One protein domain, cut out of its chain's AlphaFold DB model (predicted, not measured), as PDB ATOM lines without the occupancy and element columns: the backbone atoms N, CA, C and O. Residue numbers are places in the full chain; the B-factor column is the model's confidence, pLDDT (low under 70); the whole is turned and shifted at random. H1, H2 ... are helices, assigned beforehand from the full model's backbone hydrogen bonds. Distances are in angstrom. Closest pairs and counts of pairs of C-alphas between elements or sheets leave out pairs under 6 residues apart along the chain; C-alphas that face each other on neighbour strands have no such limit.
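Overview. This is residues 179 to 236 of the 239 residues of the protein "RING-type domain-containing protein" of Panicum miliaceum (UniProt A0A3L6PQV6). Two long helices, H1 then H2, lie side by side with a narrow gap between them, the second folding back past the first as the longer limb of a narrow U. At the turn, residues 201 to 207 stand free, and residues 225 to 236 stick out at the far end of the longer limb. The printed part has 58 residues, all helix in class with no named strand; it is a loose rod, with a radius of gyration of the C-alphas of 14.7 A and spans of 49 by 20 by 7 A.

Along the chain. Find C-alpha 179 at (-25.083, 31.169, -31.234); from there H1, residues 179 to 199, runs 30.0 A to C-alpha 199 at (-41.676, 55.691, -26.327). H2, residues 206 to 234, runs 42.8 A to C-alpha 234 at (-28.628, 21.931, -18.212).

Arrangement. H1 and H2 are near each other, with 11 pairs of C-alphas within 10 A and the closest 8.5 A apart. In H1 and H2 every O i to N i+4 pair is within hydrogen-bond range.

Size, cuts and confidence. Look from Asp 204 to Arg 236 for the two C-alphas farthest apart, 49.7 A. The six-residue link from H1 to H2 is short, and the printed part has no cut. Mean pLDDT of the printed part is 76.5; residues 196 to 209 are under 70.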
ATOM      1  N   VAL A 179     -25.044  30.046 -30.292       71.94
ATOM      2  CA  VAL A 179     -25.083  31.169 -31.234       71.94
ATOM      3  C   VAL A 179     -26.519  31.567 -31.590       71.94
ATOM      4  O   VAL A 179     -26.821  32.753 -31.622       71.94
ATOM      5  N   VAL A 180     -27.433  30.610 -31.784       77.62
ATOM      6  CA  VAL A 180     -28.843  30.896 -32.107       77.62
ATOM      7  C   VAL A 180     -29.530  31.601 -30.936       77.62
ATOM      8  O   VAL A 180     -30.227  32.592 -31.138       77.62
ATOM      9  N   PHE A 181     -29.272  31.161 -29.701       74.56
ATOM     10  CA  PHE A 181     -29.795  31.835 -28.509       74.56
ATOM     11  C   PHE A 181     -29.209  33.235 -28.327       74.56
ATOM     12  O   PHE A 181     -29.949  34.158 -27.995       74.56
ATOM     13  N   ALA A 182     -27.911  33.414 -28.581       76.88
ATOM     14  CA  ALA A 182     -27.274  34.726 -28.522       76.88
ATOM     15  C   ALA A 182     -27.860  35.693 -29.564       76.88
ATOM     16  O   ALA A 182     -28.145  36.842 -29.238       76.88
ATOM     17  N   VAL A 183     -28.108  35.222 -30.791       81.12
ATOM     18  CA  VAL A 183     -28.729  36.023 -31.857       81.12
ATOM     19  C   VAL A 183     -30.161  36.405 -31.487       81.12
ATOM     20  O   VAL A 183     -30.504  37.583 -31.554       81.12
ATOM     21  N   ILE A 184     -30.978  35.457 -31.017       81.50
ATOM     22  CA  ILE A 184     -32.351  35.743 -30.571       81.50
ATOM     23  C   ILE A 184     -32.342  36.757 -29.418       81.50
ATOM     24  O   ILE A 184     -33.114  37.713 -29.434       81.50
ATOM     25  N   TYR A 185     -31.437  36.603 -28.450       78.69
ATOM     26  CA  TYR A 185     -31.316  37.514 -27.312       78.69
ATOM     27  C   TYR A 185     -30.909  38.935 -27.735       78.69
ATOM     28  O   TYR A 185     -31.515  39.910 -27.288       78.69
ATOM     29  N   LEU A 186     -29.940  39.073 -28.646       82.69
ATOM     30  CA  LEU A 186     -29.537  40.372 -29.194       82.69
ATOM     31  C   LEU A 186     -30.650  41.019 -30.028       82.69
ATOM     32  O   LEU A 186     -30.859  42.228 -29.920       82.69
ATOM     33  N   CYS A 187     -31.408  40.234 -30.800       80.88
ATOM     34  CA  CYS A 187     -32.587  40.722 -31.516       80.88
ATOM     35  C   CYS A 187     -33.655  41.254 -30.549       80.88
ATOM     36  O   CYS A 187     -34.178  42.345 -30.772       80.88
ATOM     37  N   VAL A 188     -33.932  40.548 -29.446       83.25
ATOM     38  CA  VAL A 188     -34.874  41.015 -28.413       83.25
ATOM     39  C   VAL A 188     -34.376  42.308 -27.761       83.25
ATOM     40  O   VAL A 188     -35.154  43.249 -27.630       83.25
ATOM     41  N   ILE A 189     -33.084  42.414 -27.423       80.50
ATOM     42  CA  ILE A 189     -32.503  43.658 -26.887       80.50
ATOM     43  C   ILE A 189     -32.666  44.812 -27.880       80.50
ATOM     44  O   ILE A 189     -33.100  45.891 -27.487       80.50
ATOM     45  N   MET A 190     -32.364  44.600 -29.162       78.69
ATOM     46  CA  MET A 190     -32.508  45.639 -30.186       78.69
ATOM     47  C   MET A 190     -33.960  46.086 -30.362       78.69
ATOM     48  O   MET A 190     -34.212  47.284 -30.479       78.69
ATOM     49  N   VAL A 191     -34.923  45.166 -30.304       83.38
ATOM     50  CA  VAL A 191     -36.354  45.507 -30.339       83.38
ATOM     51  C   VAL A 191     -36.775  46.280 -29.083       83.38
ATOM     52  O   VAL A 191     -37.482  47.276 -29.183       83.38
ATOM     53  N   LEU A 192     -36.301  45.898 -27.895       77.62
ATOM     54  CA  LEU A 192     -36.600  46.629 -26.657       77.62
ATOM     55  C   LEU A 192     -35.981  48.037 -26.649       77.62
ATOM     56  O   LEU A 192     -36.607  48.995 -26.188       77.62
ATOM     57  N   VAL A 193     -34.776  48.194 -27.200       79.94
ATOM     58  CA  VAL A 193     -34.100  49.492 -27.341       79.94
ATOM     59  C   VAL A 193     -34.820  50.389 -28.355       79.94
ATOM     60  O   VAL A 193     -35.006  51.576 -28.095       79.94
ATOM     61  N   THR A 194     -35.287  49.849 -29.483       75.38
ATOM     62  CA  THR A 194     -36.038  50.644 -30.472       75.38
ATOM     63  C   THR A 194     -37.430  51.020 -29.971       75.38
ATOM     64  O   THR A 194     -37.838  52.173 -30.122       75.38
ATOM     65  N   MET A 195     -38.131  50.099 -29.302       72.81
ATOM     66  CA  MET A 195     -39.442  50.368 -28.700       72.81
ATOM     67  C   MET A 195     -39.352  51.390 -27.565       72.81
ATOM     68  O   MET A 195     -40.176  52.301 -27.496       72.81
ATOM     69  N   SER A 196     -38.320  51.313 -26.719       69.94
ATOM     70  CA  SER A 196     -38.079  52.345 -25.704       69.94
ATOM     71  C   SER A 196     -37.724  53.692 -26.345       69.94
ATOM     72  O   SER A 196     -38.298  54.706 -25.952       69.94
ATOM     73  N   GLY A 197     -36.895  53.709 -27.397       64.56
ATOM     74  CA  GLY A 197     -36.575  54.882 -28.225       64.56
ATOM     75  C   GLY A 197     -37.801  55.631 -28.762       64.56
ATOM     76  O   GLY A 197     -37.884  56.855 -28.632       64.56
ATOM     77  N   ALA A 198     -38.767  54.898 -29.317       62.75
ATOM     78  CA  ALA A 198     -40.029  55.458 -29.804       62.75
ATOM     79  C   ALA A 198     -40.912  55.978 -28.654       62.75
ATOM     80  O   ALA A 198     -41.522  57.043 -28.764       62.75
ATOM     81  N   PHE A 199     -40.917  55.285 -27.512       56.50
ATOM     82  CA  PHE A 199     -41.676  55.691 -26.327       56.50
ATOM     83  C   PHE A 199     -41.113  56.965 -25.663       56.50
ATOM     84  O   PHE A 199     -41.866  57.784 -25.129       56.50
ATOM     85  N   PHE A 200     -39.797  57.206 -25.757       55.59
ATOM     86  CA  PHE A 200     -39.153  58.429 -25.249       55.59
ATOM     87  C   PHE A 200     -39.607  59.719 -25.951       55.59
ATOM     88  O   PHE A 200     -39.421  60.798 -25.377       55.59
ATOM     89  N   GLN A 201     -40.203  59.638 -27.149       55.81
ATOM     90  CA  GLN A 201     -40.734  60.810 -27.855       55.81
ATOM     91  C   GLN A 201     -42.093  61.297 -27.326       55.81
ATOM     92  O   GLN A 201     -42.440  62.443 -27.599       55.81
ATOM     93  N   VAL A 202     -42.831  60.485 -26.558       56.75
ATOM     94  CA  VAL A 202     -44.235  60.775 -26.195       56.75
ATOM     95  C   VAL A 202     -44.424  61.200 -24.727       56.75
ATOM     96  O   VAL A 202     -45.409  61.854 -24.403       56.75
ATOM     97  N   ALA A 203     -43.485  60.907 -23.817       50.19
ATOM     98  CA  ALA A 203     -43.646  61.233 -22.392       50.19
ATOM     99  C   ALA A 203     -42.936  62.544 -21.986       50.19
ATOM    100  O   ALA A 203     -41.714  62.656 -22.102       50.19
ATOM    101  N   ASP A 204     -43.674  63.515 -21.440       59.44
ATOM    102  CA  ASP A 204     -43.157  64.847 -21.058       59.44
ATOM    103  C   ASP A 204     -42.704  64.964 -19.585       59.44
ATOM    104  O   ASP A 204     -42.242  66.012 -19.138       59.44
ATOM    105  N   ARG A 205     -42.771  63.879 -18.799       65.88
ATOM    106  CA  ARG A 205     -42.343  63.880 -17.388       65.88
ATOM    107  C   ARG A 205     -40.989  63.196 -17.204       65.88
ATOM    108  O   ARG A 205     -40.850  61.992 -17.402       65.88
ATOM    109  N   TYR A 206     -39.984  63.970 -16.795       64.06
ATOM    110  CA  TYR A 206     -38.595  63.533 -16.591       64.06
ATOM    111  C   TYR A 206     -38.462  62.328 -15.639       64.06
ATOM    112  O   TYR A 206     -37.712  61.398 -15.927       64.06
ATOM    113  N   TYR A 207     -39.252  62.281 -14.563       60.84
ATOM    114  CA  TYR A 207     -39.211  61.182 -13.589       60.84
ATOM    115  C   TYR A 207     -39.704  59.846 -14.155       60.84
ATOM    116  O   TYR A 207     -39.101  58.811 -13.889       60.84
ATOM    117  N   GLN A 208     -40.720  59.860 -15.023       63.59
ATOM    118  CA  GLN A 208     -41.240  58.643 -15.652       63.59
ATOM    119  C   GLN A 208     -40.201  58.008 -16.594       63.59
ATOM    120  O   GLN A 208     -40.139  56.787 -16.718       63.59
ATOM    121  N   LYS A 209     -39.316  58.820 -17.194       64.38
ATOM    122  CA  LYS A 209     -38.214  58.345 -18.050       64.38
ATOM    123  C   LYS A 209     -37.167  57.574 -17.253       64.38
ATOM    124  O   LYS A 209     -36.741  56.510 -17.692       64.38
ATOM    125  N   VAL A 210     -36.779  58.085 -16.084       76.38
ATOM    126  CA  VAL A 210     -35.774  57.438 -15.224       76.38
ATOM    127  C   VAL A 210     -36.313  56.118 -14.673       76.38
ATOM    128  O   VAL A 210     -35.627  55.101 -14.757       76.38
ATOM    129  N   THR A 211     -37.559  56.094 -14.195       78.00
ATOM    130  CA  THR A 211     -38.178  54.872 -13.657       78.00
ATOM    131  C   THR A 211     -38.295  53.768 -14.711       78.00
ATOM    132  O   THR A 211     -37.994  52.615 -14.414       78.00
ATOM    133  N   ILE A 212     -38.670  54.107 -15.951       77.12
ATOM    134  CA  ILE A 212     -38.783  53.129 -17.044       77.12
ATOM    135  C   ILE A 212     -37.410  52.559 -17.420       77.12
ATOM    136  O   ILE A 212     -37.274  51.343 -17.544       77.12
ATOM    137  N   VAL A 213     -36.375  53.400 -17.549       79.69
ATOM    138  CA  VAL A 213     -35.007  52.930 -17.845       79.69
ATOM    139  C   VAL A 213     -34.511  51.981 -16.756       79.69
ATOM    140  O   VAL A 213     -34.031  50.892 -17.066       79.69
ATOM    141  N   VAL A 214     -34.680  52.355 -15.486       82.56
ATOM    142  CA  VAL A 214     -34.281  51.512 -14.351       82.56
ATOM    143  C   VAL A 214     -35.046  50.186 -14.362       82.56
ATOM    144  O   VAL A 214     -34.427  49.135 -14.207       82.56
ATOM    145  N   ALA A 215     -36.355  50.197 -14.628       83.62
ATOM    146  CA  ALA A 215     -37.155  48.976 -14.720       83.62
ATOM    147  C   ALA A 215     -36.674  48.038 -15.844       83.62
ATOM    148  O   ALA A 215     -36.511  46.841 -15.610       83.62
ATOM    149  N   PHE A 216     -36.369  48.559 -17.037       82.69
ATOM    150  CA  PHE A 216     -35.830  47.750 -18.141       82.69
ATOM    151  C   PHE A 216     -34.425  47.205 -17.852       82.69
ATOM    152  O   PHE A 216     -34.135  46.041 -18.154       82.69
ATOM    153  N   CYS A 217     -33.555  48.001 -17.227       81.38
ATOM    154  CA  CYS A 217     -32.241  47.534 -16.785       81.38
ATOM    155  C   CYS A 217     -32.367  46.395 -15.762       81.38
ATOM    156  O   CYS A 217     -31.665  45.392 -15.873       81.38
ATOM    157  N   LEU A 218     -33.304  46.494 -14.816       87.31
ATOM    158  CA  LEU A 218     -33.550  45.436 -13.833       87.31
ATOM    159  C   LEU A 218     -34.129  44.171 -14.480       87.31
ATOM    160  O   LEU A 218     -33.646  43.073 -14.211       87.31
ATOM    161  N   LEU A 219     -35.113  44.305 -15.373       85.56
ATOM    162  CA  LEU A 219     -35.715  43.162 -16.066       85.56
ATOM    163  C   LEU A 219     -34.704  42.422 -16.951       85.56
ATOM    164  O   LEU A 219     -34.672  41.191 -16.947       85.56
ATOM    165  N   SER A 220     -33.841  43.150 -17.665       83.56
ATOM    166  CA  SER A 220     -32.787  42.529 -18.480       83.56
ATOM    167  C   SER A 220     -31.733  41.821 -17.623       83.56
ATOM    168  O   SER A 220     -31.347  40.696 -17.943       83.56
ATOM    169  N   ALA A 221     -31.332  42.403 -16.486       84.25
ATOM    170  CA  ALA A 221     -30.435  41.746 -15.536       84.25
ATOM    171  C   ALA A 221     -31.044  40.452 -14.964       84.25
ATOM    172  O   ALA A 221     -30.368  39.423 -14.906       84.25
ATOM    173  N   VAL A 222     -32.331  40.465 -14.598       90.81
ATOM    174  CA  VAL A 222     -33.037  39.268 -14.111       90.81
ATOM    175  C   VAL A 222     -33.097  38.189 -15.194       90.81
ATOM    176  O   VAL A 222     -32.772  37.033 -14.915       90.81
ATOM    177  N   ALA A 223     -33.443  38.549 -16.433       84.00
ATOM    178  CA  ALA A 223     -33.473  37.608 -17.554       84.00
ATOM    179  C   ALA A 223     -32.096  36.970 -17.811       84.00
ATOM    180  O   ALA A 223     -31.999  35.758 -18.029       84.00
ATOM    181  N   LEU A 224     -31.021  37.756 -17.716       86.88
ATOM    182  CA  LEU A 224     -29.649  37.271 -17.850       86.88
ATOM    183  C   LEU A 224     -29.266  36.301 -16.716       86.88
ATOM    184  O   LEU A 224     -28.687  35.245 -16.959       86.88
ATOM    185  N   VAL A 225     -29.655  36.586 -15.472       89.88
ATOM    186  CA  VAL A 225     -29.408  35.673 -14.340       89.88
ATOM    187  C   VAL A 225     -30.196  34.367 -14.485       89.88
ATOM    188  O   VAL A 225     -29.662  33.289 -14.206       89.88
ATOM    189  N   VAL A 226     -31.454  34.436 -14.929       89.12
ATOM    190  CA  VAL A 226     -32.303  33.253 -15.148       89.12
ATOM    191  C   VAL A 226     -31.740  32.381 -16.266       89.12
ATOM    192  O   VAL A 226     -31.624  31.168 -16.083       89.12
ATOM    193  N   THR A 227     -31.331  32.978 -17.385       83.38
ATOM    194  CA  THR A 227     -30.727  32.243 -18.507       83.38
ATOM    195  C   THR A 227     -29.407  31.583 -18.110       83.38
ATOM    196  O   THR A 227     -29.223  30.400 -18.397       83.38
ATOM    197  N   ILE A 228     -28.537  32.267 -17.358       85.56
ATOM    198  CA  ILE A 228     -27.296  31.672 -16.828       85.56
ATOM    199  C   ILE A 228     -27.599  30.515 -15.867       85.56
ATOM    200  O   ILE A 228     -26.980  29.452 -15.949       85.56
ATOM    201  N   ARG A 229     -28.560  30.683 -14.948       88.00
ATOM    202  CA  ARG A 229     -28.953  29.611 -14.017       88.00
ATOM    203  C   ARG A 229     -29.527  28.404 -14.746       88.00
ATOM    204  O   ARG A 229     -29.204  27.277 -14.375       88.00
ATOM    205  N   TRP A 230     -30.361  28.630 -15.753       85.69
ATOM    206  CA  TRP A 230     -30.930  27.568 -16.575       85.69
ATOM    207  C   TRP A 230     -29.835  26.822 -17.343       85.69
ATOM    208  O   TRP A 230     -29.748  25.600 -17.241       85.69
ATOM    209  N   TRP A 231     -28.915  27.552 -17.977       83.56
ATOM    210  CA  TRP A 231     -27.744  26.982 -18.644       83.56
ATOM    211  C   TRP A 231     -26.903  26.107 -17.703       83.56
ATOM    212  O   TRP A 231     -26.553  24.973 -18.034       83.56
ATOM    213  N   ASN A 232     -26.636  26.592 -16.488       83.31
ATOM    214  CA  ASN A 232     -25.877  25.845 -15.485       83.31
ATOM    215  C   ASN A 232     -26.610  24.592 -14.982       83.31
ATOM    216  O   ASN A 232     -25.950  23.611 -14.642       83.31
ATOM    217  N   ARG A 233     -27.951  24.593 -14.947       83.38
ATOM    218  CA  ARG A 233     -28.728  23.376 -14.651       83.38
ATOM    219  C   ARG A 233     -28.628  22.363 -15.787       83.38
ATOM    220  O   ARG A 233     -28.396  21.195 -15.510       83.38
ATOM    221  N   CYS A 234     -28.732  22.806 -17.040       75.31
ATOM    222  CA  CYS A 234     -28.628  21.931 -18.212       75.31
ATOM    223  C   CYS A 234     -27.232  21.315 -18.396       75.31
ATOM    224  O   CYS A 234     -27.100  20.296 -19.065       75.31
ATOM    225  N   LYS A 235     -26.190  21.922 -17.815       80.25
ATOM    226  CA  LYS A 235     -24.814  21.410 -17.879       80.25
ATOM    227  C   LYS A 235     -24.516  20.311 -16.850       80.25
ATOM    228  O   LYS A 235     -23.475  19.668 -16.960       80.25
ATOM    229  N   ARG A 236     -25.384  20.086 -15.853       77.19
ATOM    230  CA  ARG A 236     -25.207  18.960 -14.923       77.19
ATOM    231  C   ARG A 236     -25.634  17.664 -15.625       77.19
ATOM    232  O   ARG A 236     -26.771  17.608 -16.092       77.19
TER     233      ARG A 236